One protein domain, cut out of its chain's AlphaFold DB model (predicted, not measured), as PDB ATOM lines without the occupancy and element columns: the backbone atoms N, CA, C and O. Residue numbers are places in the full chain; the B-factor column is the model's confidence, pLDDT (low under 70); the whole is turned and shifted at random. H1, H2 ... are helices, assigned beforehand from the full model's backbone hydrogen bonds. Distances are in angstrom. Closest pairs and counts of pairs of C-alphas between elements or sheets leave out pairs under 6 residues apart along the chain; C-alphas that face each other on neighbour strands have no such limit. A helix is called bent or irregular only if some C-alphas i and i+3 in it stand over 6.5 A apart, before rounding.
ATOM      1  N   ASN A   4     349.544-160.117  37.920       78.75
ATOM      2  CA  ASN A   4     348.391-159.514  38.573       78.75
ATOM      3  C   ASN A   4     348.023-158.171  37.942       78.75
ATOM      4  O   ASN A   4     346.847-157.900  37.721       78.75
ATOM      5  N   LYS A   5     349.034-157.372  37.580       85.94
ATOM      6  CA  LYS A   5     348.867-156.051  36.962       85.94
ATOM      7  C   LYS A   5     348.336-156.151  35.529       85.94
ATOM      8  O   LYS A   5     347.564-155.304  35.087       85.94
ATOM      9  N   LEU A   6     348.719-157.213  34.818       81.56
ATOM     10  CA  LEU A   6     348.186-157.524  33.492       81.56
ATOM     11  C   LEU A   6     346.709-157.940  33.576       81.56
ATOM     12  O   LEU A   6     345.893-157.516  32.762       81.56
ATOM     13  N   TYR A   7     346.356-158.739  34.589       76.56
ATOM     14  CA  TYR A   7     344.995-159.236  34.779       76.56
ATOM     15  C   TYR A   7     344.016-158.121  35.169       76.56
ATOM     16  O   TYR A   7     342.887-158.104  34.678       76.56
ATOM     17  N   THR A   8     344.436-157.166  36.005       82.31
ATOM     18  CA  THR A   8     343.621-155.981  36.324       82.31
ATOM     19  C   THR A   8     343.419-155.080  35.113       82.31
ATOM     20  O   THR A   8     342.282-154.714  34.840       82.31
ATOM     21  N   SER A   9     344.464-154.806  34.327       85.75
ATOM     22  CA  SER A   9     344.338-153.987  33.109       85.75
ATOM     23  C   SER A   9     343.412-154.627  32.061       85.75
ATOM     24  O   SER A   9     342.598-153.952  31.423       85.75
ATOM     25  N   LEU A  10     343.471-155.955  31.919       77.69
ATOM     26  CA  LEU A  10     342.596-156.694  31.008       77.69
ATOM     27  C   LEU A  10     341.142-156.741  31.513       77.69
ATOM     28  O   LEU A  10     340.203-156.710  30.722       77.69
ATOM     29  N   PHE A  11     340.943-156.772  32.832       81.06
ATOM     30  CA  PHE A  11     339.615-156.680  33.433       81.06
ATOM     31  C   PHE A  11     338.994-155.289  33.253       81.06
ATOM     32  O   PHE A  11     337.829-155.194  32.880       81.06
ATOM     33  N   GLU A  12     339.763-154.224  33.479       82.56
ATOM     34  CA  GLU A  12     339.306-152.838  33.315       82.56
ATOM     35  C   GLU A  12     338.881-152.559  31.869       82.56
ATOM     36  O   GLU A  12     337.759-152.111  31.638       82.56
ATOM     37  N   SER A  13     339.707-152.953  30.896       83.12
ATOM     38  CA  SER A  13     339.380-152.820  29.469       83.12
ATOM     39  C   SER A  13     338.172-153.663  29.039       83.12
ATOM     40  O   SER A  13     337.367-153.218  28.221       83.12
ATOM     41  N   TYR A  14     337.983-154.858  29.609       79.00
ATOM     42  CA  TYR A  14     336.796-155.678  29.344       79.00
ATOM     43  C   TYR A  14     335.507-155.038  29.885       79.00
ATOM     44  O   TYR A  14     334.476-155.051  29.206       79.00
ATOM     45  N   VAL A  15     335.553-154.467  31.095       79.62
ATOM     46  CA  VAL A  15     334.408-153.770  31.705       79.62
ATOM     47  C   VAL A  15     334.048-152.516  30.908       79.62
ATOM     48  O   VAL A  15     332.870-152.302  30.624       79.62
ATOM     49  N   GLU A  16     335.054-151.742  30.498       83.19
ATOM     50  CA  GLU A  16     334.882-150.524  29.701       83.19
ATOM     51  C   GLU A  16     334.285-150.813  28.313       83.19
ATOM     52  O   GLU A  16     333.372-150.116  27.874       83.19
ATOM     53  N   ALA A  17     334.742-151.876  27.641       79.81
ATOM     54  CA  ALA A  17     334.325-152.181  26.275       79.81
ATOM     55  C   ALA A  17     332.940-152.839  26.163       79.81
ATOM     56  O   ALA A  17     332.226-152.588  25.192       79.81
ATOM     57  N   PHE A  18     332.559-153.705  27.110       72.50
ATOM     58  CA  PHE A  18     331.381-154.563  26.927       72.50
ATOM     59  C   PHE A  18     330.188-154.223  27.826       72.50
ATOM     60  O   PHE A  18     329.056-154.493  27.419       72.50
ATOM     61  N   TYR A  19     330.384-153.646  29.021       72.62
ATOM     62  CA  TYR A  19     329.288-153.492  29.992       72.62
ATOM     63  C   TYR A  19     329.431-152.267  30.921       72.62
ATOM     64  O   TYR A  19     329.546-152.444  32.136       72.62
ATOM     65  N   PRO A  20     329.318-151.025  30.411       74.12
ATOM     66  CA  PRO A  20     329.448-149.817  31.234       74.12
ATOM     67  C   PRO A  20     328.357-149.669  32.314       74.12
ATOM     68  O   PRO A  20     328.535-148.925  33.271       74.12
ATOM     69  N   SER A  21     327.227-150.375  32.188       77.12
ATOM     70  CA  SER A  21     326.074-150.268  33.097       77.12
ATOM     71  C   SER A  21     325.962-151.382  34.143       77.12
ATOM     72  O   SER A  21     325.058-151.339  34.979       77.12
ATOM     73  N   LYS A  22     326.831-152.403  34.117       74.69
ATOM     74  CA  LYS A  22     326.728-153.550  35.035       74.69
ATOM     75  C   LYS A  22     327.644-153.385  36.242       74.69
ATOM     76  O   LYS A  22     328.788-152.958  36.133       74.69
ATOM     77  N   THR A  23     327.149-153.775  37.415       81.50
ATOM     78  CA  THR A  23     327.919-153.731  38.661       81.50
ATOM     79  C   THR A  23     329.059-154.752  38.648       81.50
ATOM     80  O   THR A  23     328.937-155.852  38.103       81.50
ATOM     81  N   LYS A  24     330.173-154.414  39.313       78.56
ATOM     82  CA  LYS A  24     331.386-155.248  39.432       78.56
ATOM     83  C   LYS A  24     331.092-156.703  39.832       78.56
ATOM     84  O   LYS A  24     331.744-157.617  39.333       78.56
ATOM     85  N   GLN A  25     330.080-156.919  40.675       81.62
ATOM     86  CA  GLN A  25     329.635-158.250  41.103       81.62
ATOM     87  C   GLN A  25     329.151-159.131  39.939       81.62
ATOM     88  O   GLN A  25     329.468-160.319  39.902       81.62
ATOM     89  N   VAL A  26     328.432-158.566  38.964       82.00
ATOM     90  CA  VAL A  26     327.923-159.318  37.805       82.00
ATOM     91  C   VAL A  26     329.077-159.758  36.903       82.00
ATOM     92  O   VAL A  26     329.131-160.915  36.487       82.00
ATOM     93  N   CYS A  27     330.049-158.875  36.662       75.44
ATOM     94  CA  CYS A  27     331.251-159.211  35.897       75.44
ATOM     95  C   CYS A  27     332.071-160.309  36.590       75.44
ATOM     96  O   CYS A  27     332.548-161.238  35.939       75.44
ATOM     97  N   GLN A  28     332.185-160.250  37.918       81.69
ATOM     98  CA  GLN A  28     332.904-161.256  38.694       81.69
ATOM     99  C   GLN A  28     332.218-162.631  38.635       81.69
ATOM    100  O   GLN A  28     332.913-163.637  38.493       81.69
ATOM    101  N   LYS A  29     330.876-162.672  38.640       89.44
ATOM    102  CA  LYS A  29     330.086-163.902  38.453       89.44
ATOM    103  C   LYS A  29     330.295-164.529  37.069       89.44
ATOM    104  O   LYS A  29     330.484-165.736  36.969       89.44
ATOM    105  N   HIS A  30     330.326-163.726  36.005       82.00
ATOM    106  CA  HIS A  30     330.627-164.247  34.667       82.00
ATOM    107  C   HIS A  30     332.055-164.792  34.571       82.00
ATOM    108  O   HIS A  30     332.283-165.832  33.961       82.00
ATOM    109  N   ILE A  31     333.032-164.136  35.200       82.81
ATOM    110  CA  ILE A  31     334.420-164.621  35.195       82.81
ATOM    111  C   ILE A  31     334.545-165.959  35.926       82.81
ATOM    112  O   ILE A  31     335.261-166.841  35.448       82.81
ATOM    113  N   THR A  32     333.878-166.137  37.068       89.19
ATOM    114  CA  THR A  32     333.897-167.424  37.780       89.19
ATOM    115  C   THR A  32     333.210-168.523  36.970       89.19
ATOM    116  O   THR A  32     333.742-169.631  36.884       89.19
ATOM    117  N   GLU A  33     332.105-168.206  36.294       91.88
ATOM    118  CA  GLU A  33     331.415-169.116  35.378       91.88
ATOM    119  C   GLU A  33     332.319-169.548  34.208       91.88
ATOM    120  O   GLU A  33     332.528-170.747  34.005       91.88
ATOM    121  N   TYR A  34     332.967-168.607  33.513       82.62
ATOM    122  CA  TYR A  34     333.911-168.919  32.433       82.62
ATOM    123  C   TYR A  34     335.128-169.715  32.911       82.62
ATOM    124  O   TYR A  34     335.562-170.638  32.220       82.62
ATOM    125  N   LYS A  35     335.665-169.423  34.104       85.62
ATOM    126  CA  LYS A  35     336.747-170.227  34.697       85.62
ATOM    127  C   LYS A  35     336.302-171.670  34.936       85.62
ATOM    128  O   LYS A  35     337.060-172.593  34.641       85.62
ATOM    129  N   SER A  36     335.073-171.873  35.412       88.88
ATOM    130  CA  SER A  36     334.514-173.212  35.627       88.88
ATOM    131  C   SER A  36     334.330-173.986  34.312       88.88
ATOM    132  O   SER A  36     334.690-175.160  34.230       88.88
ATOM    133  N   LEU A  37     333.865-173.315  33.251       85.19
ATOM    134  CA  LEU A  37     333.744-173.879  31.902       85.19
ATOM    135  C   LEU A  37     335.111-174.232  31.306       85.19
ATOM    136  O   LEU A  37     335.279-175.308  30.734       85.19
ATOM    137  N   GLY A  38     336.099-173.351  31.484       78.81
ATOM    138  CA  GLY A  38     337.475-173.573  31.048       78.81
ATOM    139  C   GLY A  38     338.109-174.791  31.717       78.81
ATOM    140  O   GLY A  38     338.747-175.593  31.041       78.81
ATOM    141  N   LEU A  39     337.878-174.989  33.020       84.31
ATOM    142  CA  LEU A  39     338.343-176.179  33.740       84.31
ATOM    143  C   LEU A  39     337.660-177.458  33.244       84.31
ATOM    144  O   LEU A  39     338.350-178.439  32.980       84.31
ATOM    145  N   LYS A  40     336.336-177.430  33.032       87.56
ATOM    146  CA  LYS A  40     335.584-178.572  32.480       87.56
ATOM    147  C   LYS A  40     336.067-178.971  31.081       87.56
ATOM    148  O   LYS A  40     336.099-180.155  30.763       87.56
ATOM    149  N   LYS A  41     336.472-178.004  30.248       84.44
ATOM    150  CA  LYS A  41     336.933-178.249  28.867       84.44
ATOM    151  C   LYS A  41     338.452-178.368  28.703       84.44
ATOM    152  O   LYS A  41     338.910-178.644  27.596       84.44
ATOM    153  N   LYS A  42     339.242-178.212  29.773       82.69
ATOM    154  CA  LYS A  42     340.714-178.267  29.712       82.69
ATOM    155  C   LYS A  42     341.221-179.598  29.146       82.69
ATOM    156  O   LYS A  42     342.123-179.589  28.317       82.69
ATOM    157  N   GLY A  43     340.593-180.717  29.519       81.56
ATOM    158  CA  GLY A  43     340.922-182.038  28.969       81.56
ATOM    159  C   GLY A  43     340.667-182.141  27.461       81.56
ATOM    160  O   GLY A  43     341.528-182.603  26.721       81.56
ATOM    161  N   ALA A  44     339.532-181.619  26.982       77.75
ATOM    162  CA  ALA A  44     339.177-181.650  25.561       77.75
ATOM    163  C   ALA A  44     340.135-180.813  24.694       77.75
ATOM    164  O   ALA A  44     340.535-181.242  23.614       77.75
ATOM    165  N   LEU A  45     340.544-179.639  25.184       65.69
ATOM    166  CA  LEU A  45     341.495-178.766  24.491       65.69
ATOM    167  C   LEU A  45     342.910-179.362  24.462       65.69
ATOM    168  O   LEU A  45     343.549-179.342  23.414       65.69
ATOM    169  N   CYS A  46     343.389-179.931  25.571       72.62
ATOM    170  CA  CYS A  46     344.681-180.620  25.595       72.62
ATOM    171  C   CYS A  46     344.710-181.821  24.637       72.62
ATOM    172  O   CYS A  46     345.699-181.996  23.928       72.62
ATOM    173  N   ASN A  47     343.618-182.585  24.549       72.69
ATOM    174  CA  ASN A  47     343.513-183.707  23.614       72.69
ATOM    175  C   ASN A  47     343.531-183.236  22.154       72.69
ATOM    176  O   ASN A  47     344.267-183.799  21.352       72.69
ATOM    177  N   PHE A  48     342.807-182.160  21.828       73.94
ATOM    178  CA  PHE A  48     342.773-181.592  20.476       73.94
ATOM    179  C   PHE A  48     344.162-181.157  19.976       73.94
ATOM    180  O   PHE A  48     344.547-181.468  18.848       73.94
ATOM    181  N   TRP A  49     344.941-180.473  20.820       67.62
ATOM    182  CA  TRP A  49     346.291-180.027  20.454       67.62
ATOM    183  C   TRP A  49     347.335-181.153  20.509       67.62
ATOM    184  O   TRP A  49     348.324-181.090  19.781       67.62
ATOM    185  N   GLY A  50     347.117-182.190  21.323       70.62
ATOM    186  CA  GLY A  50     347.989-183.366  21.401       70.62
ATOM    187  C   GLY A  50     347.914-184.284  20.176       70.62
ATOM    188  O   GLY A  50     348.898-184.943  19.854       70.62
ATOM    189  N   THR A  51     346.785-184.293  19.460       69.62
ATOM    190  CA  THR A  51     346.578-185.103  18.243       69.62
ATOM    191  C   THR A  51     347.103-184.477  16.951       69.62
ATOM    192  O   THR A  51     346.940-185.064  15.884       69.62
ATOM    193  N   LEU A  52     347.729-183.297  16.995       54.81
ATOM    194  CA  LEU A  52     348.301-182.718  15.781       54.81
ATOM    195  C   LEU A  52     349.535-183.524  15.344       54.81
ATOM    196  O   LEU A  52     350.480-183.656  16.128       54.81
TER     197      LEU A  52
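AT A GLANCE: This is residues 4 to 52 of the 326 residues of an uncharacterized protein of Daphnia magna (UniProt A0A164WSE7). What shape is it? H1 and long, bent H2 make an open corner, and residues 32 to 52 stick out as an arm. What builds it? The printed part has 49 residues with H1, then H2, no named strand, and is all helix. It is only just loose, close to extended, with radius of gyration of the C-alphas 14.4 A and spans 42 by 20 by 18 A.

HOW THE PARTS SIT: Do the helices touch? H1, residues 4 to 18, and H2a, residues 24 to 40, are close but not clearly touching, their closest C-alphas, Val 15 and Cys 27, 7.6 A apart. They run opposite ways at a steep tilt of 69 degrees, only just short of perpendicular. Is the second straight? H2, residues 24 to 50, assigned as one helix by its hydrogen bonds, is bent: C-alphas 40 and 43 are 7.3 A apart, and H2b, residues 43 to 50, stands at a steep tilt of 60 degrees to H2a. Every O i to N i+4 pair in H1, H2a and H2b is within hydrogen-bond range.

IN THESE COORDINATES: Where does H1 begin? It begins at C-alpha 4, (348.391, -159.514, 38.573), and is 21.2 A long. Where does H2b end? It ends at C-alpha 50, (347.989, -183.366, 21.401); H2a is 24.7 A long.

THE WHOLE: How far does it reach? The two farthest C-alphas, Ser 21 and Thr 51, are 43.1 A apart. Is it unbroken and confident? The printed part has no cut; residues 45, 49, 51 and 52 are under pLDDT 70.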